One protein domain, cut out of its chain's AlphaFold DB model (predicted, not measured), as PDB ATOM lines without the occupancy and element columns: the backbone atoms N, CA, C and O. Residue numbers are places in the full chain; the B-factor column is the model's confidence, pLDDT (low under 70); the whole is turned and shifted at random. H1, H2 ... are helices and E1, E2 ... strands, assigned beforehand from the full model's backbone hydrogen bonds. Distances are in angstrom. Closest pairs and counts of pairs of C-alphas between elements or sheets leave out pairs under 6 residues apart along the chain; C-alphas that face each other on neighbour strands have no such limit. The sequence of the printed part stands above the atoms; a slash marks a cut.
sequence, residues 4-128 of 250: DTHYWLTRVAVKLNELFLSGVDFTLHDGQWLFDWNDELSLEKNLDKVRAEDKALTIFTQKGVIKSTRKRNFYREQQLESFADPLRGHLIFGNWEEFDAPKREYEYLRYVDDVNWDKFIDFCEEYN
ATOM      1  N   ASP A   4     146.071 156.355 146.939       78.38
ATOM      2  CA  ASP A   4     147.031 156.042 145.874       78.38
ATOM      3  C   ASP A   4     148.222 155.214 146.372       78.38
ATOM      4  O   ASP A   4     148.609 154.232 145.742       78.38
ATOM      5  N   THR A   5     148.811 155.558 147.525       84.06
ATOM      6  CA  THR A   5     149.937 154.781 148.073       84.06
ATOM      7  C   THR A   5     149.478 153.388 148.480       84.06
ATOM      8  O   THR A   5     150.198 152.423 148.245       84.06
ATOM      9  N   HIS A   6     148.285 153.257 149.068       82.88
ATOM     10  CA  HIS A   6     147.755 151.949 149.450       82.88
ATOM     11  C   HIS A   6     147.502 151.054 148.228       82.88
ATOM     12  O   HIS A   6     147.870 149.877 148.243       82.88
ATOM     13  N   TYR A   7     146.950 151.620 147.151       86.94
ATOM     14  CA  TYR A   7     146.766 150.924 145.879       86.94
ATOM     15  C   TYR A   7     148.098 150.397 145.329       86.94
ATOM     16  O   TYR A   7     148.225 149.201 145.068       86.94
ATOM     17  N   TRP A   8     149.116 151.255 145.216       93.56
ATOM     18  CA  TRP A   8     150.411 150.858 144.653       93.56
ATOM     19  C   TRP A   8     151.180 149.877 145.534       93.56
ATOM     20  O   TRP A   8     151.808 148.960 145.011       93.56
ATOM     21  N   LEU A   9     151.081 149.999 146.861       94.69
ATOM     22  CA  LEU A   9     151.617 148.983 147.770       94.69
ATOM     23  C   LEU A   9     150.936 147.631 147.561       94.69
ATOM     24  O   LEU A   9     151.623 146.615 147.512       94.69
ATOM     25  N   THR A  10     149.613 147.616 147.389       89.62
ATOM     26  CA  THR A  10     148.863 146.382 147.123       89.62
ATOM     27  C   THR A  10     149.272 145.770 145.786       89.62
ATOM     28  O   THR A  10     149.555 144.578 145.730       89.62
ATOM     29  N   ARG A  11     149.375 146.572 144.717       90.94
ATOM     30  CA  ARG A  11     149.815 146.101 143.391       90.94
ATOM     31  C   ARG A  11     151.218 145.500 143.418       90.94
ATOM     32  O   ARG A  11     151.414 144.414 142.881       90.94
ATOM     33  N   VAL A  12     152.169 146.158 144.084       95.25
ATOM     34  CA  VAL A  12     153.525 145.618 144.269       95.25
ATOM     35  C   VAL A  12     153.493 144.319 145.074       95.25
ATOM     36  O   VAL A  12     154.154 143.358 144.689       95.25
ATOM     37  N   ALA A  13     152.705 144.260 146.152       93.62
ATOM     38  CA  ALA A  13     152.591 143.059 146.977       93.62
ATOM     39  C   ALA A  13     152.059 141.862 146.178       93.62
ATOM     40  O   ALA A  13     152.610 140.767 146.253       93.62
ATOM     41  N   VAL A  14     151.020 142.098 145.377       88.38
ATOM     42  CA  VAL A  14     150.450 141.113 144.456       88.38
ATOM     43  C   VAL A  14     151.504 140.590 143.488       88.38
ATOM     44  O   VAL A  14     151.719 139.384 143.427       88.38
ATOM     45  N   LYS A  15     152.210 141.481 142.783       91.38
ATOM     46  CA  LYS A  15     153.227 141.080 141.801       91.38
ATOM     47  C   LYS A  15     154.365 140.291 142.443       91.38
ATOM     48  O   LYS A  15     154.807 139.292 141.889       91.38
ATOM     49  N   LEU A  16     154.819 140.693 143.632       90.31
ATOM     50  CA  LEU A  16     155.819 139.931 144.388       90.31
ATOM     51  C   LEU A  16     155.324 138.514 144.706       90.31
ATOM     52  O   LEU A  16     156.073 137.554 144.535       90.31
ATOM     53  N   ASN A  17     154.065 138.372 145.124       85.12
ATOM     54  CA  ASN A  17     153.462 137.075 145.417       85.12
ATOM     55  C   ASN A  17     153.285 136.204 144.160       85.12
ATOM     56  O   ASN A  17     153.564 135.010 144.205       85.12
ATOM     57  N   GLU A  18     152.880 136.777 143.027       80.06
ATOM     58  CA  GLU A  18     152.797 136.068 141.739       80.06
ATOM     59  C   GLU A  18     154.172 135.548 141.284       80.06
ATOM     60  O   GLU A  18     154.309 134.390 140.875       80.06
ATOM     61  N   LEU A  19     155.215 136.378 141.404       80.75
ATOM     62  CA  LEU A  19     156.594 135.992 141.088       80.75
ATOM     63  C   LEU A  19     157.089 134.858 142.003       80.75
ATOM     64  O   LEU A  19     157.705 133.904 141.537       80.75
ATOM     65  N   PHE A  20     156.749 134.898 143.290       79.75
ATOM     66  CA  PHE A  20     157.051 133.806 144.216       79.75
ATOM     67  C   PHE A  20     156.359 132.495 143.852       79.75
ATOM     68  O   PHE A  20     157.006 131.453 143.779       79.75
ATOM     69  N   LEU A  21     155.050 132.542 143.597       70.69
ATOM     70  CA  LEU A  21     154.260 131.357 143.259       70.69
ATOM     71  C   LEU A  21     154.666 130.744 141.913       70.69
ATOM     72  O   LEU A  21     154.555 129.532 141.738       70.69
ATOM     73  N   SER A  22     155.165 131.558 140.982       68.00
ATOM     74  CA  SER A  22     155.745 131.083 139.718       68.00
ATOM     75  C   SER A  22     157.162 130.519 139.864       68.00
ATOM     76  O   SER A  22     157.735 130.047 138.884       68.00
ATOM     77  N   GLY A  23     157.714 130.508 141.083       63.03
ATOM     78  CA  GLY A  23     159.026 129.941 141.374       63.03
ATOM     79  C   GLY A  23     160.181 130.796 140.862       63.03
ATOM     80  O   GLY A  23     161.268 130.262 140.644       63.03
ATOM     81  N   VAL A  24     159.963 132.101 140.648       68.38
ATOM     82  CA  VAL A  24     161.033 133.017 140.245       68.38
ATOM     83  C   VAL A  24     162.059 133.096 141.365       68.38
ATOM     84  O   VAL A  24     161.792 133.607 142.454       68.38
ATOM     85  N   ASP A  25     163.261 132.617 141.070       61.78
ATOM     86  CA  ASP A  25     164.421 132.873 141.903       61.78
ATOM     87  C   ASP A  25     164.991 134.252 141.550       61.78
ATOM     88  O   ASP A  25     165.686 134.435 140.544       61.78
ATOM     89  N   PHE A  26     164.678 135.234 142.396       63.19
ATOM     90  CA  PHE A  26     165.165 136.610 142.279       63.19
ATOM     91  C   PHE A  26     166.698 136.704 142.271       63.19
ATOM     92  O   PHE A  26     167.241 137.676 141.749       63.19
ATOM     93  N   THR A  27     167.403 135.687 142.780       56.62
ATOM     94  CA  THR A  27     168.870 135.640 142.776       56.62
ATOM     95  C   THR A  27     169.466 135.133 141.456       56.62
ATOM     96  O   THR A  27     170.645 135.379 141.200       56.62
ATOM     97  N   LEU A  28     168.670 134.475 140.599       48.59
ATOM     98  CA  LEU A  28     169.117 133.858 139.338       48.59
ATOM     99  C   LEU A  28     168.573 134.543 138.071       48.59
ATOM    100  O   LEU A  28     169.209 134.458 137.022       48.59
ATOM    101  N   HIS A  29     167.422 135.221 138.138       51.66
ATOM    102  CA  HIS A  29     166.759 135.835 136.975       51.66
ATOM    103  C   HIS A  29     166.971 137.347 136.881       51.66
ATOM    104  O   HIS A  29     166.002 138.099 136.863       51.66
ATOM    105  N   ASP A  30     168.226 137.802 136.859       61.44
ATOM    106  CA  ASP A  30     168.644 139.211 136.716       61.44
ATOM    107  C   ASP A  30     167.908 140.239 137.608       61.44
ATOM    108  O   ASP A  30     168.106 141.434 137.429       61.44
ATOM    109  N   GLY A  31     167.069 139.812 138.561       67.19
ATOM    110  CA  GLY A  31     166.265 140.605 139.491       67.19
ATOM    111  C   GLY A  31     165.336 141.656 138.875       67.19
ATOM    112  O   GLY A  31     164.738 142.422 139.625       67.19
ATOM    113  N   GLN A  32     165.226 141.801 137.551       84.50
ATOM    114  CA  GLN A  32     164.641 143.018 136.981       84.50
ATOM    115  C   GLN A  32     163.131 143.129 137.241       84.50
ATOM    116  O   GLN A  32     162.338 142.296 136.813       84.50
ATOM    117  N   TRP A  33     162.729 144.230 137.874       89.12
ATOM    118  CA  TRP A  33     161.330 144.586 138.054       89.12
ATOM    119  C   TRP A  33     160.756 145.162 136.760       89.12
ATOM    120  O   TRP A  33     161.269 146.149 136.222       89.12
ATOM    121  N   LEU A  34     159.672 144.557 136.285       87.81
ATOM    122  CA  LEU A  34     158.895 145.047 135.152       87.81
ATOM    123  C   LEU A  34     157.787 145.948 135.686       87.81
ATOM    124  O   LEU A  34     156.973 145.494 136.486       87.81
ATOM    125  N   PHE A  35     157.766 147.216 135.288       91.38
ATOM    126  CA  PHE A  35     156.736 148.159 135.730       91.38
ATOM    127  C   PHE A  35     155.414 147.938 134.989       91.38
ATOM    128  O   PHE A  35     155.413 147.531 133.829       91.38
ATOM    129  N   ASP A  36     154.292 148.230 135.648       86.75
ATOM    130  CA  ASP A  36     152.979 148.193 135.002       86.75
ATOM    131  C   ASP A  36     152.892 149.296 133.928       86.75
ATOM    132  O   ASP A  36     153.153 150.473 134.192       86.75
ATOM    133  N   TRP A  37     152.480 148.919 132.716       85.50
ATOM    134  CA  TRP A  37     152.305 149.822 131.576       85.50
ATOM    135  C   TRP A  37     150.978 149.544 130.864       85.50
ATOM    136  O   TRP A  37     150.566 148.391 130.751       85.50
ATOM    137  N   ASN A  38     150.291 150.591 130.398       85.75
ATOM    138  CA  ASN A  38     149.060 150.459 129.618       85.75
ATOM    139  C   ASN A  38     149.126 151.348 128.367       85.75
ATOM    140  O   ASN A  38     149.120 152.574 128.478       85.75
ATOM    141  N   ASP A  39     149.125 150.729 127.187       82.88
ATOM    142  CA  ASP A  39     149.225 151.418 125.894       82.88
ATOM    143  C   ASP A  39     148.010 152.299 125.554       82.88
ATOM    144  O   ASP A  39     148.098 153.173 124.695       82.88
ATOM    145  N   GLU A  40     146.887 152.136 126.258       87.38
ATOM    146  CA  GLU A  40     145.707 153.001 126.140       87.38
ATOM    147  C   GLU A  40     145.871 154.341 126.882       87.38
ATOM    148  O   GLU A  40     145.063 155.260 126.716       87.38
ATOM    149  N   LEU A  41     146.891 154.474 127.738       83.44
ATOM    150  CA  LEU A  41     147.165 155.699 128.487       83.44
ATOM    151  C   LEU A  41     148.182 156.588 127.774       83.44
ATOM    152  O   LEU A  41     149.087 156.127 127.084       83.44
ATOM    153  N   SER A  42     148.074 157.899 128.009       90.44
ATOM    154  CA  SER A  42     149.119 158.830 127.586       90.44
ATOM    155  C   SER A  42     150.445 158.520 128.287       90.44
ATOM    156  O   SER A  42     150.467 158.035 129.422       90.44
ATOM    157  N   LEU A  43     151.554 158.875 127.632       88.19
ATOM    158  CA  LEU A  43     152.907 158.721 128.170       88.19
ATOM    159  C   LEU A  43     153.034 159.278 129.597       88.19
ATOM    160  O   LEU A  43     153.509 158.587 130.489       88.19
ATOM    161  N   GLU A  44     152.561 160.503 129.831       92.38
ATOM    162  CA  GLU A  44     152.625 161.149 131.146       92.38
ATOM    163  C   GLU A  44     151.876 160.349 132.223       92.38
ATOM    164  O   GLU A  44     152.429 160.091 133.291       92.38
ATOM    165  N   LYS A  45     150.668 159.859 131.912       91.38
ATOM    166  CA  LYS A  45     149.893 159.025 132.840       91.38
ATOM    167  C   LYS A  45     150.600 157.710 133.146       91.38
ATOM    168  O   LYS A  45     150.592 157.284 134.297       91.38
ATOM    169  N   ASN A  46     151.206 157.065 132.149       90.69
ATOM    170  CA  ASN A  46     152.006 155.863 132.386       90.69
ATOM    171  C   ASN A  46     153.218 156.168 133.275       90.69
ATOM    172  O   ASN A  46     153.449 155.458 134.249       90.69
ATOM    173  N   LEU A  47     153.947 157.255 133.017       93.31
ATOM    174  CA  LEU A  47     155.095 157.642 133.838       93.31
ATOM    175  C   LEU A  47     154.706 157.941 135.292       93.31
ATOM    176  O   LEU A  47     155.446 157.574 136.203       93.31
ATOM    177  N   ASP A  48     153.549 158.553 135.536       91.81
ATOM    178  CA  ASP A  48     153.054 158.781 136.899       91.81
ATOM    179  C   ASP A  48     152.750 157.475 137.635       91.81
ATOM    180  O   ASP A  48     153.111 157.326 138.807       91.81
ATOM    181  N   LYS A  49     152.163 156.496 136.937       92.12
ATOM    182  CA  LYS A  49     151.952 155.147 137.475       92.12
ATOM    183  C   LYS A  49     153.276 154.456 137.805       92.12
ATOM    184  O   LYS A  49     153.451 153.993 138.929       92.12
ATOM    185  N   VAL A  50     154.233 154.479 136.875       93.88
ATOM    186  CA  VAL A  50     155.578 153.911 137.064       93.88
ATOM    187  C   VAL A  50     156.284 154.545 138.270       93.88
ATOM    188  O   VAL A  50     156.846 153.840 139.107       93.88
ATOM    189  N   ARG A  51     156.214 155.876 138.431       95.31
ATOM    190  CA  ARG A  51     156.780 156.578 139.602       95.31
ATOM    191  C   ARG A  51     156.116 156.154 140.910       95.31
ATOM    192  O   ARG A  51     156.796 156.042 141.931       95.31
ATOM    193  N   ALA A  52     154.802 155.956 140.904       94.56
ATOM    194  CA  ALA A  52     154.069 155.542 142.092       94.56
ATOM    195  C   ALA A  52     154.392 154.089 142.488       94.56
ATOM    196  O   ALA A  52     154.591 153.810 143.674       94.56
ATOM    197  N   GLU A  53     154.560 153.199 141.509       95.12
ATOM    198  CA  GLU A  53     155.044 151.831 141.716       95.12
ATOM    199  C   GLU A  53     156.493 151.802 142.246       95.12
ATOM    200  O   GLU A  53     156.771 151.141 143.249       95.12
ATOM    201  N   ASP A  54     157.414 152.590 141.670       95.75
ATOM    202  CA  ASP A  54     158.807 152.716 142.153       95.75
ATOM    203  C   ASP A  54     158.870 153.248 143.598       95.75
ATOM    204  O   ASP A  54     159.683 152.813 144.428       95.75
ATOM    205  N   LYS A  55     157.964 154.169 143.944       96.00
ATOM    206  CA  LYS A  55     157.812 154.665 145.315       96.00
ATOM    207  C   LYS A  55     157.323 153.567 146.260       96.00
ATOM    208  O   LYS A  55     157.851 153.462 147.367       96.00
ATOM    209  N   ALA A  56     156.369 152.738 145.839       96.38
ATOM    210  CA  ALA A  56     155.922 151.584 146.615       96.38
ATOM    211  C   ALA A  56     157.074 150.592 146.853       96.38
ATOM    212  O   ALA A  56     157.359 150.277 148.007       96.38
ATOM    213  N   LEU A  57     157.832 150.207 145.820       96.44
ATOM    214  CA  LEU A  57     159.032 149.360 145.967       96.44
ATOM    215  C   LEU A  57     160.056 149.955 146.941       96.44
ATOM    216  O   LEU A  57     160.683 149.245 147.731       96.44
ATOM    217  N   THR A  58     160.208 151.279 146.932       96.56
ATOM    218  CA  THR A  58     161.081 151.987 147.875       96.56
ATOM    219  C   THR A  58     160.599 151.844 149.320       96.56
ATOM    220  O   THR A  58     161.428 151.626 150.201       96.56
ATOM    221  N   ILE A  59     159.287 151.868 149.578       96.81
ATOM    222  CA  ILE A  59     158.722 151.608 150.914       96.81
ATOM    223  C   ILE A  59     158.996 150.161 151.348       96.81
ATOM    224  O   ILE A  59     159.499 149.951 152.453       96.81
ATOM    225  N   PHE A  60     158.744 149.175 150.477       97.25
ATOM    226  CA  PHE A  60     159.070 147.765 150.746       97.25
ATOM    227  C   PHE A  60     160.557 147.585 151.098       97.25
ATOM    228  O   PHE A  60     160.905 146.865 152.035       97.25
ATOM    229  N   THR A  61     161.441 148.304 150.401       96.50
ATOM    230  CA  THR A  61     162.893 148.272 150.645       96.50
ATOM    231  C   THR A  61     163.261 148.899 151.987       96.50
ATOM    232  O   THR A  61     164.002 148.310 152.768       96.50
ATOM    233  N   GLN A  62     162.713 150.078 152.300       96.38
ATOM    234  CA  GLN A  62     162.960 150.773 153.571       96.38
ATOM    235  C   GLN A  62     162.489 149.963 154.782       96.38
ATOM    236  O   GLN A  62     163.078 150.050 155.857       96.38
ATOM    237  N   LYS A  63     161.439 149.157 154.606       95.69
ATOM    238  CA  LYS A  63     160.921 148.234 155.624       95.69
ATOM    239  C   LYS A  63     161.704 146.921 155.702       95.69
ATOM    240  O   LYS A  63     161.452 146.106 156.585       95.69
ATOM    241  N   GLY A  64     162.677 146.725 154.813       95.19
ATOM    242  CA  GLY A  64     163.489 145.515 154.740       95.19
ATOM    243  C   GLY A  64     162.694 144.283 154.315       95.19
ATOM    244  O   GLY A  64     163.103 143.175 154.655       95.19
ATOM    245  N   VAL A  65     161.565 144.479 153.626       95.25
ATOM    246  CA  VAL A  65     160.769 143.399 153.030       95.25
ATOM    247  C   VAL A  65     161.478 142.852 151.797       95.25
ATOM    248  O   VAL A  65     161.542 141.646 151.604       95.25
ATOM    249  N   ILE A  66     162.062 143.743 150.994       94.12
ATOM    250  CA  ILE A  66     162.861 143.388 149.819       94.12
ATOM    251  C   ILE A  66     164.245 144.027 149.900       94.12
ATOM    252  O   ILE A  66     164.407 145.106 150.479       94.12
ATOM    253  N   LYS A  67     165.233 143.405 149.258       92.88
ATOM    254  CA  LYS A  67     166.452 144.091 148.818       92.88
ATOM    255  C   LYS A  67     166.228 144.506 147.375       92.88
ATOM    256  O   LYS A  67     165.853 143.679 146.549       92.88
ATOM    257  N   SER A  68     166.399 145.788 147.086       92.75
ATOM    258  CA  SER A  68     166.244 146.272 145.721       92.75
ATOM    259  C   SER A  68     167.282 147.319 145.367       92.75
ATOM    260  O   SER A  68     167.661 148.156 146.193       92.75
ATOM    261  N   THR A  69     167.698 147.286 144.107       90.62
ATOM    262  CA  THR A  69     168.669 148.199 143.522       90.62
ATOM    263  C   THR A  69     167.999 149.044 142.442       90.62
ATOM    264  O   THR A  69     167.234 148.553 141.611       90.62
ATOM    265  N   ARG A  70     168.303 150.344 142.428       91.38
ATOM    266  CA  ARG A  70     167.857 151.291 141.400       91.38
ATOM    267  C   ARG A  70     169.064 151.739 140.583       91.38
ATOM    268  O   ARG A  70     170.018 152.267 141.150       91.38
ATOM    269  N   LYS A  71     169.023 151.546 139.265       90.00
ATOM    270  CA  LYS A  71     170.084 151.968 138.335       90.00
ATOM    271  C   LYS A  71     169.527 152.972 137.335       90.00
ATOM    272  O   LYS A  71     168.342 152.922 137.013       90.00
ATOM    273  N   ARG A  72     170.370 153.884 136.846       89.25
ATOM    274  CA  ARG A  72     169.987 154.758 135.731       89.25
ATOM    275  C   ARG A  72     169.667 153.925 134.499       89.25
ATOM    276  O   ARG A  72     170.315 152.907 134.250       89.25
ATOM    277  N   ASN A  73     168.654 154.357 133.763       87.31
ATOM    278  CA  ASN A  73     168.221 153.675 132.565       87.31
ATOM    279  C   ASN A  73     168.994 154.165 131.338       87.31
ATOM    280  O   ASN A  73     168.637 155.165 130.717       87.31
ATOM    281  N   PHE A  74     170.034 153.419 130.980       81.62
ATOM    282  CA  PHE A  74     170.880 153.729 129.832       81.62
ATOM    283  C   PHE A  74     170.110 153.721 128.499       81.62
ATOM    284  O   PHE A  74     170.421 154.517 127.623       81.62
ATOM    285  N   TYR A  75     169.056 152.907 128.361       78.38
ATOM    286  CA  TYR A  75     168.219 152.894 127.153       78.38
ATOM    287  C   TYR A  75     167.466 154.218 126.964       78.38
ATOM    288  O   TYR A  75     167.376 154.733 125.850       78.38
ATOM    289  N   ARG A  76     166.977 154.816 128.059       82.06
ATOM    290  CA  ARG A  76     166.347 156.142 128.021       82.06
ATOM    291  C   ARG A  76     167.361 157.237 127.693       82.06
ATOM    292  O   ARG A  76     167.051 158.138 126.918       82.06
ATOM    293  N   GLU A  77     168.557 157.168 128.275       81.62
ATOM    294  CA  GLU A  77     169.641 158.115 127.972       81.62
ATOM    295  C   GLU A  77     169.998 158.067 126.476       81.62
ATOM    296  O   GLU A  77     170.008 159.105 125.818       81.62
ATOM    297  N   GLN A  78     170.147 156.869 125.903       74.75
ATOM    298  CA  GLN A  78     170.392 156.673 124.470       74.75
ATOM    299  C   GLN A  78     169.266 157.209 123.580       74.75
ATOM    300  O   GLN A  78     169.531 157.863 122.571       74.75
ATOM    301  N   GLN A  79     168.004 156.961 123.943       76.81
ATOM    302  CA  GLN A  79     166.859 157.486 123.204       76.81
ATOM    303  C   GLN A  79     166.899 159.021 123.163       76.81
ATOM    304  O   GLN A  79     166.754 159.618 122.097       76.81
ATOM    305  N   LEU A  80     167.142 159.676 124.302       79.69
ATOM    306  CA  LEU A  80     167.257 161.135 124.366       79.69
ATOM    307  C   LEU A  80     168.432 161.664 123.531       79.69
ATOM    308  O   LEU A  80     168.280 162.676 122.846       79.69
ATOM    309  N   GLU A  81     169.576 160.974 123.541       76.38
ATOM    310  CA  GLU A  81     170.730 161.313 122.700       76.38
ATOM    311  C   GLU A  81     170.413 161.188 121.203       76.38
ATOM    312  O   GLU A  81     170.765 162.080 120.429       76.38
ATOM    313  N   SER A  82     169.690 160.140 120.793       72.38
ATOM    314  CA  SER A  82     169.277 159.949 119.395       72.38
ATOM    315  C   SER A  82     168.330 161.046 118.894       72.38
ATOM    316  O   SER A  82     168.445 161.479 117.747       72.38
ATOM    317  N   PHE A  83     167.445 161.560 119.758       74.25
ATOM    318  CA  PHE A  83     166.583 162.697 119.430       74.25
ATOM    319  C   PHE A  83     167.347 164.024 119.364       74.25
ATOM    320  O   PHE A  83     166.944 164.924 118.627       74.25
ATOM    321  N   ALA A  84     168.434 164.161 120.127       78.81
ATOM    322  CA  ALA A  84     169.260 165.365 120.148       78.81
ATOM    323  C   ALA A  84     170.236 165.450 118.959       78.81
ATOM    324  O   ALA A  84     170.535 166.554 118.503       78.81
ATOM    325  N   ASP A  85     170.724 164.313 118.449       74.31
ATOM    326  CA  ASP A  85     171.634 164.234 117.299       74.31
ATOM    327  C   ASP A  85     171.309 163.011 116.405       74.31
ATOM    328  O   ASP A  85     171.831 161.908 116.624       74.31
ATOM    329  N   PRO A  86     170.478 163.191 115.357       64.12
ATOM    330  CA  PRO A  86     170.032 162.102 114.483       64.12
ATOM    331  C   PRO A  86     171.169 161.354 113.768       64.12
ATOM    332  O   PRO A  86     171.011 160.190 113.408       64.12
ATOM    333  N   LEU A  87     172.331 161.992 113.568       61.28
ATOM    334  CA  LEU A  87     173.485 161.374 112.904       61.28
ATOM    335  C   LEU A  87     174.280 160.455 113.847       61.28
ATOM    336  O   LEU A  87     174.953 159.536 113.376       61.28
ATOM    337  N   ARG A  88     174.181 160.658 115.169       56.25
ATOM    338  CA  ARG A  88     174.733 159.756 116.198       56.25
ATOM    339  C   ARG A  88     173.778 158.629 116.592       56.25
ATOM    340  O   ARG A  88     174.254 157.563 116.981       56.25
ATOM    341  N   GLY A  89     172.466 158.830 116.447       48.53
ATOM    342  CA  GLY A  89     171.435 157.850 116.819       48.53
ATOM    343  C   GLY A  89     171.531 156.497 116.095       48.53
ATOM    344  O   GLY A  89     171.094 155.486 116.632       48.53
ATOM    345  N   HIS A  90     172.169 156.447 114.920       45.72
ATOM    346  CA  HIS A  90     172.342 155.219 114.130       45.72
ATOM    347  C   HIS A  90     173.522 154.325 114.558       45.72
ATOM    348  O   HIS A  90     173.661 153.221 114.034       45.72
ATOM    349  N   LEU A  91     174.384 154.771 115.480       46.91
ATOM    350  CA  LEU A  91     175.584 154.029 115.910       46.91
ATOM    351  C   LEU A  91     175.404 153.255 117.225       46.91
ATOM    352  O   LEU A  91     176.366 152.704 117.760       46.91
ATOM    353  N   ILE A  92     174.186 153.202 117.757       51.06
ATOM    354  CA  ILE A  92     173.926 152.678 119.093       51.06
ATOM    355  C   ILE A  92     173.408 151.237 118.982       51.06
ATOM    356  O   ILE A  92     172.319 150.979 118.481       51.06
ATOM    357  N   PHE A  93     174.239 150.286 119.418       45.88
ATOM    358  CA  PHE A  93     173.954 148.851 119.438       45.88
ATOM    359  C   PHE A  93     172.696 148.533 120.267       45.88
ATOM    360  O   PHE A  93     172.703 148.713 121.483       45.88
ATOM    361  N   GLY A  94     171.663 147.976 119.626       54.16
ATOM    362  CA  GLY A  94     170.541 147.307 120.292       54.16
ATOM    363  C   GLY A  94     169.167 147.819 119.864       54.16
ATOM    364  O   GLY A  94     168.980 149.012 119.641       54.16
ATOM    365  N   ASN A  95     168.201 146.902 119.778       56.44
ATOM    366  CA  ASN A  95     166.815 147.136 119.365       56.44
ATOM    367  C   ASN A  95     166.022 147.953 120.406       56.44
ATOM    368  O   ASN A  95     164.981 147.489 120.849       56.44
ATOM    369  N   TRP A  96     166.502 149.122 120.858       56.19
ATOM    370  CA  TRP A  96     165.869 149.939 121.916       56.19
ATOM    371  C   TRP A  96     164.378 150.233 121.627       56.19
ATOM    372  O   TRP A  96     163.573 150.339 122.553       56.19
ATOM    373  N   GLU A  97     164.003 150.286 120.345       53.28
ATOM    374  CA  GLU A  97     162.627 150.429 119.846       53.28
ATOM    375  C   GLU A  97     161.736 149.197 120.115       53.28
ATOM    376  O   GLU A  97     160.523 149.346 120.254       53.28
ATOM    377  N   GLU A  98     162.319 148.002 120.253       57.44
ATOM    378  CA  GLU A  98     161.627 146.730 120.528       57.44
ATOM    379  C   GLU A  98     161.519 146.397 122.029       57.44
ATOM    380  O   GLU A  98     160.911 145.389 122.393       57.44
ATOM    381  N   PHE A  99     162.099 147.205 122.926       60.53
ATOM    382  CA  PHE A  99     162.045 146.922 124.364       60.53
ATOM    383  C   PHE A  99     160.769 147.445 125.034       60.53
ATOM    384  O   PHE A  99     160.182 148.455 124.643       60.53
ATOM    385  N   ASP A 100     160.407 146.740 126.111       73.50
ATOM    386  CA  ASP A 100     159.408 147.082 127.126       73.50
ATOM    387  C   ASP A 100     159.299 148.603 127.364       73.50
ATOM    388  O   ASP A 100     160.286 149.267 127.687       73.50
ATOM    389  N   ALA A 101     158.104 149.173 127.183       80.69
ATOM    390  CA  ALA A 101     157.904 150.623 127.122       80.69
ATOM    391  C   ALA A 101     158.416 151.400 128.363       80.69
ATOM    392  O   ALA A 101     159.068 152.430 128.175       80.69
ATOM    393  N   PRO A 102     158.268 150.918 129.616       79.06
ATOM    394  CA  PRO A 102     158.955 151.483 130.777       79.06
ATOM    395  C   PRO A 102     160.482 151.538 130.640       79.06
ATOM    396  O   PRO A 102     161.088 152.531 131.040       79.06
ATOM    397  N   LYS A 103     161.123 150.512 130.062       78.81
ATOM    398  CA  LYS A 103     162.578 150.505 129.817       78.81
ATOM    399  C   LYS A 103     162.990 151.517 128.760       78.81
ATOM    400  O   LYS A 103     164.145 151.922 128.748       78.81
ATOM    401  N   ARG A 104     162.090 151.939 127.882       78.44
ATOM    402  CA  ARG A 104     162.378 153.015 126.936       78.44
ATOM    403  C   ARG A 104     162.159 154.385 127.567       78.44
ATOM    404  O   ARG A 104     163.000 155.259 127.423       78.44
ATOM    405  N   GLU A 105     161.058 154.566 128.294       84.19
ATOM    406  CA  GLU A 105     160.567 155.899 128.662       84.19
ATOM    407  C   GLU A 105     160.936 156.361 130.083       84.19
ATOM    408  O   GLU A 105     161.041 157.565 130.327       84.19
ATOM    409  N   TYR A 106     161.131 155.444 131.037       89.94
ATOM    410  CA  TYR A 106     161.365 155.794 132.440       89.94
ATOM    411  C   TYR A 106     162.856 155.961 132.770       89.94
ATOM    412  O   TYR A 106     163.717 155.274 132.233       89.94
ATOM    413  N   GLU A 107     163.180 156.859 133.700       89.31
ATOM    414  CA  GLU A 107     164.562 157.256 134.024       89.31
ATOM    415  C   GLU A 107     165.394 156.157 134.710       89.31
ATOM    416  O   GLU A 107     166.626 156.236 134.740       89.31
ATOM    417  N   TYR A 108     164.748 155.137 135.283       90.81
ATOM    418  CA  TYR A 108     165.423 154.138 136.110       90.81
ATOM    419  C   TYR A 108     164.997 152.714 135.796       90.81
ATOM    420  O   TYR A 108     163.826 152.425 135.571       90.81
ATOM    421  N   LEU A 109     165.962 151.805 135.888       89.75
ATOM    422  CA  LEU A 109     165.714 150.374 135.971       89.75
ATOM    423  C   LEU A 109     165.709 149.965 137.443       89.75
ATOM    424  O   LEU A 109     166.555 150.413 138.229       89.75
ATOM    425  N   ARG A 110     164.759 149.109 137.813       91.12
ATOM    426  CA  ARG A 110     164.609 148.602 139.174       91.12
ATOM    427  C   ARG A 110     164.878 147.105 139.196       91.12
ATOM    428  O   ARG A 110     164.469 146.392 138.288       91.12
ATOM    429  N   TYR A 111     165.583 146.663 140.226       90.31
ATOM    430  CA  TYR A 111     165.981 145.278 140.436       90.31
ATOM    431  C   TYR A 111     165.581 144.865 141.849       90.31
ATOM    432  O   TYR A 111     165.856 145.614 142.782       90.31
ATOM    433  N   VAL A 112     164.907 143.734 142.008       89.56
ATOM    434  CA  VAL A 112     164.603 143.086 143.284       89.56
ATOM    435  C   VAL A 112     165.552 141.904 143.415       89.56
ATOM    436  O   VAL A 112     165.435 140.928 142.686       89.56
ATOM    437  N   ASP A 113     166.509 142.037 144.326       86.31
ATOM    438  CA  ASP A 113     167.624 141.104 144.488       86.31
ATOM    439  C   ASP A 113     167.282 139.977 145.482       86.31
ATOM    440  O   ASP A 113     167.870 138.901 145.444       86.31
ATOM    441  N   ASP A 114     166.366 140.241 146.419       85.94
ATOM    442  CA  ASP A 114     165.967 139.312 147.482       85.94
ATOM    443  C   ASP A 114     164.631 139.748 148.104       85.94
ATOM    444  O   ASP A 114     164.320 140.945 148.150       85.94
ATOM    445  N   VAL A 115     163.873 138.793 148.646       87.25
ATOM    446  CA  VAL A 115     162.609 139.023 149.357       87.25
ATOM    447  C   VAL A 115     162.625 138.255 150.677       87.25
ATOM    448  O   VAL A 115     162.758 137.036 150.709       87.25
ATOM    449  N   ASN A 116     162.437 138.965 151.789       87.31
ATOM    450  CA  ASN A 116     162.230 138.348 153.092       87.31
ATOM    451  C   ASN A 116     160.739 138.026 153.267       87.31
ATOM    452  O   ASN A 116     159.947 138.913 153.585       87.31
ATOM    453  N   TRP A 117     160.368 136.761 153.056       84.06
ATOM    454  CA  TRP A 117     158.968 136.325 153.045       84.06
ATOM    455  C   TRP A 117     158.240 136.493 154.376       84.06
ATOM    456  O   TRP A 117     157.087 136.919 154.375       84.06
ATOM    457  N   ASP A 118     158.905 136.261 155.506       79.31
ATOM    458  CA  ASP A 118     158.286 136.465 156.820       79.31
ATOM    459  C   ASP A 118     157.936 137.947 157.025       79.31
ATOM    460  O   ASP A 118     156.795 138.300 157.322       79.31
ATOM    461  N   LYS A 119     158.886 138.846 156.734       86.81
ATOM    462  CA  LYS A 119     158.641 140.296 156.789       86.81
ATOM    463  C   LYS A 119     157.632 140.768 155.753       86.81
ATOM    464  O   LYS A 119     156.959 141.769 155.979       86.81
ATOM    465  N   PHE A 120     157.558 140.104 154.604       88.25
ATOM    466  CA  PHE A 120     156.580 140.411 153.570       88.25
ATOM    467  C   PHE A 120     155.158 140.141 154.054       88.25
ATOM    468  O   PHE A 120     154.299 141.010 153.897       88.25
ATOM    469  N   ILE A 121     154.929 138.986 154.681       78.81
ATOM    470  CA  ILE A 121     153.632 138.637 155.264       78.81
ATOM    471  C   ILE A 121     153.278 139.642 156.364       78.81
ATOM    472  O   ILE A 121     152.216 140.262 156.284       78.81
ATOM    473  N   ASP A 122     154.192 139.885 157.310       77.94
ATOM    474  CA  ASP A 122     153.989 140.845 158.405       77.94
ATOM    475  C   ASP A 122     153.659 142.251 157.884       77.94
ATOM    476  O   ASP A 122     152.736 142.907 158.369       77.94
ATOM    477  N   PHE A 123     154.383 142.715 156.861       88.56
ATOM    478  CA  PHE A 123     154.144 144.010 156.230       88.56
ATOM    479  C   PHE A 123     152.769 144.066 155.560       88.56
ATOM    480  O   PHE A 123     152.035 145.041 155.719       88.56
ATOM    481  N   CYS A 124     152.387 143.026 154.819       83.81
ATOM    482  CA  CYS A 124     151.080 142.995 154.179       83.81
ATOM    483  C   CYS A 124     149.941 142.985 155.205       83.81
ATOM    484  O   CYS A 124     148.944 143.674 155.001       83.81
ATOM    485  N   GLU A 125     150.093 142.281 156.325       76.94
ATOM    486  CA  GLU A 125     149.114 142.298 157.415       76.94
ATOM    487  C   GLU A 125     149.069 143.647 158.149       76.94
ATOM    488  O   GLU A 125     147.982 144.157 158.426       76.94
ATOM    489  N   GLU A 126     150.225 144.261 158.434       81.12
ATOM    490  CA  GLU A 126     150.330 145.585 159.072       81.12
ATOM    491  C   GLU A 126     149.602 146.658 158.251       81.12
ATOM    492  O   GLU A 126     148.894 147.503 158.806       81.12
ATOM    493  N   TYR A 127     149.758 146.611 156.926       79.44
ATOM    494  CA  TYR A 127     149.211 147.598 155.997       79.44
ATOM    495  C   TYR A 127     147.885 147.178 155.347       79.44
ATOM    496  O   TYR A 127     147.372 147.924 154.508       79.44
ATOM    497  N   ASN A 128     147.316 146.035 155.752       75.19
ATOM    498  CA  ASN A 128     146.081 145.458 155.213       75.19
ATOM    499  C   ASN A 128     146.094 145.325 153.674       75.19
ATOM    500  O   ASN A 128     145.156 145.737 152.993       75.19
TER     501      ASN A 128
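Overview. This is residues 4 to 128 of the 250 residues of an uncharacterized protein of Candidatus Saccharibacteria bacterium 47-87 (UniProt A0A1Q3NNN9). A ribbon of two antiparallel strands, E1 and E2, has the long helix H2 over one face through its residues 50 to 62, and H1 packs on H2 nearly at a right angle. H5 follows at one end of the ribbon, while H3, the short H4 and the loop of residues 85 to 100 extend the other end and make much of the length. The printed part has 125 residues, with five named helices and two named strands in the order H1, H2, E1, H3, H4, E2, H5; the class is mostly helix. It is elongated, spanning 54 by 31 by 24 A, and only just compact, close to loose, with a radius of gyration of the C-alphas of 16.2 A.

Along the chain. H1, residues 4 to 21, begins at C-alpha 4 (147.031, 156.042, 145.874) and is 25.9 A long. H2, residues 43 to 62, is 28.5 A long. E1, residues 66 to 72, begins at C-alpha 66 (162.861, 143.388, 149.819) and is 19.5 A long. H3 is residues 74 to 84, 15.2 A, and H4 is residues 101 to 105, 6.1 A. E2, residues 108 to 115, is 20.3 A long. H5, residues 117 to 126, is 14.0 A long and ends at C-alpha 126 (150.330, 145.585, 159.072).

Arrangement. H1 touches H2 with residues 5 to 12 alone; the closest C-alphas, of Leu 9 and Ala 56, are 5.2 A apart, and the lines are only just about perpendicular, at 71 degrees. The closest C-alphas of H2 and E1, of Thr 61 and Lys 67, are 5.8 A apart. E1 and E2 are antiparallel neighbours at 161 degrees between their directions, with N 69 and O 111 at 2.8 A and N 109 and O 71 at 2.9 A, within hydrogen-bond range. Residues 32 to 33 pair antiparallel with residues 110 to 111 of E2. H3 touches H4, the closest C-alphas being those of Arg 76 and Arg 104, 5.2 A apart. H2 and H4 only just touch, with 3 pairs of C-alphas within 8 A, the closest being those of Val 50 and Pro 102 at 7.5 A. H5 is close to H1 but not clearly touching: the closest C-alphas, of Ala 13 and Cys 124, are 7.4 A apart, with a shallow tilt of 30 degrees, opposite ways. H3 and H5 are apart. In H1, H2, H3, H4 and H5 every O i to N i+4 pair is within hydrogen-bond range.

Size, cuts and confidence. The two C-alphas farthest apart, of Leu 87 and Glu 125, are 54.2 A from each other. The printed part has no cut. The links from H1 to H2, 21 residues, and from H3 to H4, 16 residues, are long. The mean pLDDT of the printed part is 81.2, and residues 22 to 31 and 86 to 99 are under 70.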